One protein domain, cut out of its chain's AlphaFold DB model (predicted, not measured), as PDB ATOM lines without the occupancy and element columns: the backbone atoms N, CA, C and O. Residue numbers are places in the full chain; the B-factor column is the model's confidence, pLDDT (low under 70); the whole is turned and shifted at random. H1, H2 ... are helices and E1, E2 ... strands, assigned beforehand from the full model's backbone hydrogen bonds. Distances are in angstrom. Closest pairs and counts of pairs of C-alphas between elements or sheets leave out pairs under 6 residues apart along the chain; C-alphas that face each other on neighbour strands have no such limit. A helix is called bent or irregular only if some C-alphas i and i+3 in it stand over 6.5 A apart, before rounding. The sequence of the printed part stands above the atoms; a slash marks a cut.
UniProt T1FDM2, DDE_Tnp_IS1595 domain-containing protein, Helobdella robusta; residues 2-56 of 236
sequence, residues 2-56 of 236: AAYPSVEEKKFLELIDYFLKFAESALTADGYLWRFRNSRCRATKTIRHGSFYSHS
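Overview. This is residues 2 to 56 of the 236 residues of the protein "DDE_Tnp_IS1595 domain-containing protein" of Helobdella robusta (UniProt T1FDM2). A small antiparallel sheet of three strands, E1, E2 and E3, makes the body, and the helix H1 leads into it as an arm; residues 6 to 12, of which 7 to 12 belong to H1, stick out free, while residues 13 to 19 only graze the sheet. Two loops link the strands one after another, and after E3 the printed part ends in a winding tail with no named element, residues 47 to 56. The printed part has 55 residues, with one named helix and three named strands along the chain as H1, E1, E2, E3, and the sheet runs E1, E2, E3. The class is mixed, helices and strands, though under half of the residues, 26 of 55, are in named elements. The whole is loose, with a radius of gyration of the C-alphas of 12.6 A, and its outline is flat, spanning 33 by 29 by 15 A.

Along the chain. Start at C-alpha 2, at (-43.652, 31.226, 40.655), and pass along residues 2 to 6, which belong to no named element. Find C-alpha 7 at (-44.673, 36.222, 26.406); here H1 begins, and it takes in residues 7 to 19, Val 7 to Phe 19, with 18.6 A from first to last C-alpha. H1 is not bent. The next residue, Leu 20, opens E1, residues 20 to 24, which measures 13.2 A and reaches C-alpha 24 at (-53.779, 8.644, 28.394). Go past residues 25 to 31 and you come to E2, residues 32 to 36, Tyr 32 to Phe 36, which measures 13.5 A. After residues 37 to 43 look for E3, residues 44 to 46, three residues that end with C-alpha 46 at (-44.027, 11.405, 25.245).

Arrangement. Begin with the sheet, which is a meander, each strand the antiparallel neighbour of the one before. E2 is its inner strand, and E1 and E3 are its edge strands. E1 and E2 are a hairpin, with 147 degrees between their N-to-C directions. Look at the C-alphas of Leu 20 and Phe 36, which face each other at 4.5 A, and at those of Glu 24 and Tyr 32, at 4.4 A. Between these two strands N 21 and O 35 are within hydrogen-bond range at 2.8 A, and so are N 33 and O 23 at 2.9 A. E2 and E3 are a hairpin too, again with 147 degrees between their directions; the C-alphas of Leu 33 and Thr 46 face each other at 4.6 A. Here N 34 and O 45 are within hydrogen-bond range at 2.8 A, and N 45 and O 34 at 2.9 A. Now turn to H1, which is on the sheet but only grazes it, with 10 pairs of C-alphas within 10 A. Its closest C-alphas to E2 are those of Phe 19 and Phe 36, 5.7 A apart, while the centres of H1 and E2 are 15.5 A apart. Every O i to N i+4 pair of H1 is within hydrogen-bond range.

Size, cuts and confidence. The two C-alphas farthest apart are those of Ala 2 and Arg 40, at 38.0 A, and the first and last printed C-alphas, of Ala 2 and Ser 56, are 25.7 A apart. The printed part runs from residue 2 to residue 56 and has no cut. The link from H1 to E1 is tight, with 0 residues between them, and the links from E1 to E2 and from E2 to E3 are short, with 7 residues each. Read the B-factor column for the model's confidence: the mean pLDDT of the printed part is 79.4. It is under 70 at 14 residues, namely 2 to 5 and 7 to 16, while E1, E2 and E3 have means of 90, 91 and 90.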
ATOM      1  N   ALA A   2     -43.379  31.818  41.965       28.84
ATOM      2  CA  ALA A   2     -43.652  31.226  40.655       28.84
ATOM      3  C   ALA A   2     -43.342  32.282  39.585       28.84
ATOM      4  O   ALA A   2     -43.960  33.348  39.585       28.84
ATOM      5  N   ALA A   3     -42.341  32.031  38.741       37.53
ATOM      6  CA  ALA A   3     -42.061  32.891  37.601       37.53
ATOM      7  C   ALA A   3     -43.267  32.831  36.656       37.53
ATOM      8  O   ALA A   3     -43.692  31.749  36.248       37.53
ATOM      9  N   TYR A   4     -43.861  33.985  36.352       41.62
ATOM     10  CA  TYR A   4     -44.878  34.056  35.311       41.62
ATOM     11  C   TYR A   4     -44.208  33.730  33.973       41.62
ATOM     12  O   TYR A   4     -43.172  34.333  33.682       41.62
ATOM     13  N   PRO A   5     -44.778  32.821  33.163       52.31
ATOM     14  CA  PRO A   5     -44.184  32.473  31.885       52.31
ATOM     15  C   PRO A   5     -44.087  33.722  31.010       52.31
ATOM     16  O   PRO A   5     -45.022  34.537  30.950       52.31
ATOM     17  N   SER A   6     -42.938  33.870  30.360       72.31
ATOM     18  CA  SER A   6     -42.649  34.940  29.415       72.31
ATOM     19  C   SER A   6     -43.676  34.962  28.276       72.31
ATOM     20  O   SER A   6     -44.415  34.005  28.031       72.31
ATOM     21  N   VAL A   7     -43.749  36.077  27.547       69.06
ATOM     22  CA  VAL A   7     -44.673  36.222  26.406       69.06
ATOM     23  C   VAL A   7     -44.404  35.164  25.327       69.06
ATOM     24  O   VAL A   7     -45.337  34.693  24.679       69.06
ATOM     25  N   GLU A   8     -43.146  34.761  25.153       61.75
ATOM     26  CA  GLU A   8     -42.741  33.711  24.214       61.75
ATOM     27  C   GLU A   8     -43.143  32.319  24.705       61.75
ATOM     28  O   GLU A   8     -43.693  31.543  23.925       61.75
ATOM     29  N   GLU A   9     -42.987  32.031  25.999       60.97
ATOM     30  CA  GLU A   9     -43.457  30.774  26.598       60.97
ATOM     31  C   GLU A   9     -44.980  30.641  26.516       60.97
ATOM     32  O   GLU A   9     -45.481  29.572  26.180       60.97
ATOM     33  N   LYS A  10     -45.735  31.724  26.734       64.62
ATOM     34  CA  LYS A  10     -47.199  31.710  26.559       64.62
ATOM     35  C   LYS A  10     -47.603  31.415  25.116       64.62
ATOM     36  O   LYS A  10     -48.444  30.552  24.895       64.62
ATOM     37  N   LYS A  11     -46.964  32.061  24.134       64.62
ATOM     38  CA  LYS A  11     -47.207  31.784  22.706       64.62
ATOM     39  C   LYS A  11     -46.833  30.353  22.324       64.62
ATOM     40  O   LYS A  11     -47.524  29.733  21.521       64.62
ATOM     41  N   PHE A  12     -45.755  29.820  22.894       64.31
ATOM     42  CA  PHE A  12     -45.339  28.437  22.687       64.31
ATOM     43  C   PHE A  12     -46.350  27.441  23.273       64.31
ATOM     44  O   PHE A  12     -46.713  26.480  22.598       64.31
ATOM     45  N   LEU A  13     -46.861  27.697  24.481       63.97
ATOM     46  CA  LEU A  13     -47.905  26.882  25.108       63.97
ATOM     47  C   LEU A  13     -49.226  26.940  24.323       63.97
ATOM     48  O   LEU A  13     -49.826  25.899  24.072       63.97
ATOM     49  N   GLU A  14     -49.631  28.118  23.843       67.69
ATOM     50  CA  GLU A  14     -50.805  28.273  22.972       67.69
ATOM     51  C   GLU A  14     -50.647  27.515  21.642       67.69
ATOM     52  O   GLU A  14     -51.583  26.864  21.173       67.69
ATOM     53  N   LEU A  15     -49.451  27.544  21.043       65.38
ATOM     54  CA  LEU A  15     -49.128  26.767  19.841       65.38
ATOM     55  C   LEU A  15     -49.157  25.257  20.111       65.38
ATOM     56  O   LEU A  15     -49.691  24.499  19.298       65.38
ATOM     57  N   ILE A  16     -48.621  24.807  21.249       68.94
ATOM     58  CA  ILE A  16     -48.698  23.405  21.670       68.94
ATOM     59  C   ILE A  16     -50.156  22.977  21.803       68.94
ATOM     60  O   ILE A  16     -50.532  21.974  21.203       68.94
ATOM     61  N   ASP A  17     -50.992  23.738  22.505       70.38
ATOM     62  CA  ASP A  17     -52.397  23.376  22.717       70.38
ATOM     63  C   ASP A  17     -53.224  23.414  21.428       70.38
ATOM     64  O   ASP A  17     -54.190  22.650  21.282       70.38
ATOM     65  N   TYR A  18     -52.828  24.253  20.466       78.75
ATOM     66  CA  TYR A  18     -53.430  24.311  19.139       78.75
ATOM     67  C   TYR A  18     -53.130  23.060  18.297       78.75
ATOM     68  O   TYR A  18     -54.014  22.557  17.602       78.75
ATOM     69  N   PHE A  19     -51.908  22.518  18.358       82.62
ATOM     70  CA  PHE A  19     -51.501  21.381  17.519       82.62
ATOM     71  C   PHE A  19     -51.588  20.023  18.210       82.62
ATOM     72  O   PHE A  19     -51.829  19.004  17.549       82.62
ATOM     73  N   LEU A  20     -51.401  19.994  19.523       86.00
ATOM     74  CA  LEU A  20     -51.308  18.797  20.336       86.00
ATOM     75  C   LEU A  20     -52.500  18.697  21.291       86.00
ATOM     76  O   LEU A  20     -53.194  19.659  21.619       86.00
ATOM     77  N   LYS A  21     -52.781  17.465  21.698       88.75
ATOM     78  CA  LYS A  21     -53.761  17.118  22.717       88.75
ATOM     79  C   LYS A  21     -53.114  16.120  23.668       88.75
ATOM     80  O   LYS A  21     -52.521  15.141  23.218       88.75
ATOM     81  N   PHE A  22     -53.262  16.362  24.962       90.44
ATOM     82  CA  PHE A  22     -52.880  15.425  26.010       90.44
ATOM     83  C   PHE A  22     -53.828  14.216  26.026       90.44
ATOM     84  O   PHE A  22     -55.042  14.371  25.850       90.44
ATOM     85  N   ALA A  23     -53.289  13.011  26.195       90.94
ATOM     86  CA  ALA A  23     -54.072  11.783  26.254       90.94
ATOM     87  C   ALA A  23     -53.401  10.717  27.124       90.94
ATOM     88  O   ALA A  23     -52.174  10.624  27.169       90.94
ATOM     89  N   GLU A  24     -54.222   9.880  27.751       93.69
ATOM     90  CA  GLU A  24     -53.779   8.644  28.394       93.69
ATOM     91  C   GLU A  24     -53.282   7.629  27.358       93.69
ATOM     92  O   GLU A  24     -53.763   7.566  26.222       93.69
ATOM     93  N   SER A  25     -52.292   6.836  27.751       90.38
ATOM     94  CA  SER A  25     -51.680   5.817  26.914       90.38
ATOM     95  C   SER A  25     -50.946   4.780  27.756       90.38
ATOM     96  O   SER A  25     -49.930   5.080  28.370       90.38
ATOM     97  N   ALA A  26     -51.368   3.520  27.655       88.88
ATOM     98  CA  ALA A  26     -50.653   2.384  28.245       88.88
ATOM     99  C   ALA A  26     -49.304   2.072  27.559       88.88
ATOM    100  O   ALA A  26     -48.533   1.257  28.050       88.88
ATOM    101  N   LEU A  27     -49.016   2.699  26.410       84.81
ATOM    102  CA  LEU A  27     -47.780   2.486  25.645       84.81
ATOM    103  C   LEU A  27     -46.591   3.314  26.154       84.81
ATOM    104  O   LEU A  27     -45.483   3.156  25.647       84.81
ATOM    105  N   THR A  28     -46.808   4.236  27.096       87.44
ATOM    106  CA  THR A  28     -45.748   5.087  27.649       87.44
ATOM    107  C   THR A  28     -45.534   4.774  29.123       87.44
ATOM    108  O   THR A  28     -46.483   4.480  29.843       87.44
ATOM    109  N   ALA A  29     -44.285   4.876  29.585       85.62
ATOM    110  CA  ALA A  29     -43.928   4.620  30.984       85.62
ATOM    111  C   ALA A  29     -44.689   5.522  31.977       85.62
ATOM    112  O   ALA A  29     -44.931   5.125  33.111       85.62
ATOM    113  N   ASP A  30     -45.082   6.720  31.538       90.56
ATOM    114  CA  ASP A  30     -45.802   7.697  32.360       90.56
ATOM    115  C   ASP A  30     -47.325   7.542  32.312       90.56
ATOM    116  O   ASP A  30     -48.024   8.255  33.021       90.56
ATOM    117  N   GLY A  31     -47.857   6.678  31.444       92.38
ATOM    118  CA  GLY A  31     -49.300   6.544  31.234       92.38
ATOM    119  C   GLY A  31     -49.930   7.658  30.390       92.38
ATOM    120  O   GLY A  31     -51.137   7.633  30.160       92.38
ATOM    121  N   TYR A  32     -49.142   8.623  29.899       92.44
ATOM    122  CA  TYR A  32     -49.626   9.773  29.127       92.44
ATOM    123  C   TYR A  32     -48.747  10.095  27.911       92.44
ATOM    124  O   TYR A  32     -47.554   9.767  27.870       92.44
ATOM    125  N   LEU A  33     -49.328  10.767  26.911       92.38
ATOM    126  CA  LEU A  33     -48.640  11.284  25.724       92.38
ATOM    127  C   LEU A  33     -49.304  12.540  25.138       92.38
ATOM    128  O   LEU A  33     -50.468  12.846  25.401       92.38
ATOM    129  N   TRP A  34     -48.561  13.227  24.273       90.69
ATOM    130  CA  TRP A  34     -49.063  14.253  23.367       90.69
ATOM    131  C   TRP A  34     -49.368  13.636  21.999       90.69
ATOM    132  O   TRP A  34     -48.498  13.031  21.367       90.69
ATOM    133  N   ARG A  35     -50.600  13.809  21.517       90.19
ATOM    134  CA  ARG A  35     -51.037  13.412  20.166       90.19
ATOM    135  C   ARG A  35     -51.342  14.640  19.326       90.19
ATOM    136  O   ARG A  35     -51.930  15.593  19.831       90.19
ATOM    137  N   PHE A  36     -51.030  14.600  18.035       87.44
ATOM    138  CA  PHE A  36     -51.488  15.652  17.129       87.44
ATOM    139  C   PHE A  36     -53.018  15.649  17.023       87.44
ATOM    140  O   PHE A  36     -53.671  14.600  17.019       87.44
ATOM    141  N   ARG A  37     -53.611  16.844  16.957       85.06
ATOM    142  CA  ARG A  37     -55.061  17.013  16.775       85.06
ATOM    143  C   ARG A  37     -55.516  16.655  15.365       85.06
ATOM    144  O   ARG A  37     -56.644  16.204  15.186       85.06
ATOM    145  N   ASN A  38     -54.641  16.832  14.377       84.94
ATOM    146  CA  ASN A  38     -54.916  16.472  12.993       84.94
ATOM    147  C   ASN A  38     -55.122  14.954  12.873       84.94
ATOM    148  O   ASN A  38     -54.182  14.186  13.042       84.94
ATOM    149  N   SER A  39     -56.334  14.530  12.514       77.50
ATOM    150  CA  SER A  39     -56.706  13.116  12.367       77.50
ATOM    151  C   SER A  39     -55.905  12.362  11.296       77.50
ATOM    152  O   SER A  39     -55.824  11.135  11.347       77.50
ATOM    153  N   ARG A  40     -55.286  13.075  10.346       85.31
ATOM    154  CA  ARG A  40     -54.391  12.501   9.330       85.31
ATOM    155  C   ARG A  40     -52.967  12.277   9.851       85.31
ATOM    156  O   ARG A  40     -52.227  11.507   9.250       85.31
ATOM    157  N   CYS A  41     -52.583  12.914  10.958       83.25
ATOM    158  CA  CYS A  41     -51.281  12.741  11.596       83.25
ATOM    159  C   CYS A  41     -51.423  11.865  12.845       83.25
ATOM    160  O   CYS A  41     -52.019  12.269  13.839       83.25
ATOM    161  N   ARG A  42     -50.848  10.660  12.811       84.12
ATOM    162  CA  ARG A  42     -50.857   9.719  13.947       84.12
ATOM    163  C   ARG A  42     -49.600   9.793  14.811       84.12
ATOM    164  O   ARG A  42     -49.401   8.933  15.663       84.12
ATOM    165  N   ALA A  43     -48.738  10.779  14.575       88.00
ATOM    166  CA  ALA A  43     -47.535  10.941  15.371       88.00
ATOM    167  C   ALA A  43     -47.896  11.226  16.838       88.00
ATOM    168  O   ALA A  43     -48.893  11.884  17.148       88.00
ATOM    169  N   THR A  44     -47.061  10.728  17.740       89.19
ATOM    170  CA  THR A  44     -47.175  10.962  19.177       89.19
ATOM    171  C   THR A  44     -45.821  11.367  19.734       89.19
ATOM    172  O   THR A  44     -44.770  11.088  19.150       89.19
ATOM    173  N   LYS A  45     -45.846  12.067  20.862       89.50
ATOM    174  CA  LYS A  45     -44.666  12.445  21.634       89.50
ATOM    175  C   LYS A  45     -44.922  12.091  23.090       89.50
ATOM    176  O   LYS A  45     -46.040  12.245  23.572       89.50
ATOM    177  N   THR A  46     -43.908  11.606  23.797       90.25
ATOM    178  CA  THR A  46     -44.027  11.405  25.245       90.25
ATOM    179  C   THR A  46     -44.224  12.751  25.936       90.25
ATOM    180  O   THR A  46     -43.829  13.790  25.404       90.25
ATOM    181  N   ILE A  47     -44.788  12.750  27.144       90.94
ATOM    182  CA  ILE A  47     -44.926  13.986  27.933       90.94
ATOM    183  C   ILE A  47     -43.575  14.600  28.318       90.94
ATOM    184  O   ILE A  47     -43.495  15.781  28.630       90.94
ATOM    185  N   ARG A  48     -42.508  13.798  28.250       90.00
ATOM    186  CA  ARG A  48     -41.126  14.208  28.507       90.00
ATOM    187  C   ARG A  48     -40.426  14.784  27.277       90.00
ATOM    188  O   ARG A  48     -39.300  15.240  27.398       90.00
ATOM    189  N   HIS A  49     -41.029  14.710  26.089       88.94
ATOM    190  CA  HIS A  49     -40.349  15.055  24.844       88.94
ATOM    191  C   HIS A  49     -39.862  16.507  24.827       88.94
ATOM    192  O   HIS A  49     -40.654  17.425  25.012       88.94
ATOM    193  N   GLY A  50     -38.571  16.703  24.548       83.81
ATOM    194  CA  GLY A  50     -37.961  18.031  24.469       83.81
ATOM    195  C   GLY A  50     -37.733  18.689  25.831       83.81
ATOM    196  O   GLY A  50     -37.267  19.820  25.876       83.81
ATOM    197  N   SER A  51     -38.041  17.997  26.932       86.12
ATOM    198  CA  SER A  51     -37.720  18.461  28.277       86.12
ATOM    199  C   SER A  51     -36.428  17.834  28.784       86.12
ATOM    200  O   SER A  51     -35.904  16.873  28.213       86.12
ATOM    201  N   PHE A  52     -35.967  18.339  29.921       82.81
ATOM    202  CA  PHE A  52     -34.866  17.779  30.691       82.81
ATOM    203  C   PHE A  52     -35.023  16.278  31.015       82.81
ATOM    204  O   PHE A  52     -34.038  15.554  31.106       82.81
ATOM    205  N   TYR A  53     -36.260  15.782  31.125       87.94
ATOM    206  CA  TYR A  53     -36.549  14.376  31.432       87.94
ATOM    207  C   TYR A  53     -36.621  13.478  30.185       87.94
ATOM    208  O   TYR A  53     -36.976  12.298  30.289       87.94
ATOM    209  N   SER A  54     -36.323  14.020  28.998       88.12
ATOM    210  CA  SER A  54     -36.289  13.254  27.750       88.12
ATOM    211  C   SER A  54     -35.355  12.052  27.883       88.12
ATOM    212  O   SER A  54     -34.275  12.154  28.450       88.12
ATOM    213  N   HIS A  55     -35.760  10.903  27.340       85.19
ATOM    214  CA  HIS A  55     -34.973   9.657  27.309       85.19
ATOM    215  C   HIS A  55     -34.649   9.001  28.664       85.19
ATOM    216  O   HIS A  55     -34.125   7.886  28.669       85.19
ATOM    217  N   SER A  56     -35.000   9.624  29.795       87.88
ATOM    218  CA  SER A  56     -34.843   9.011  31.115       87.88
ATOM    219  C   SER A  56     -35.689   7.741  31.229       87.88
ATOM    220  O   SER A  56     -36.882   7.753  30.918       87.88
TER     221      SER A  56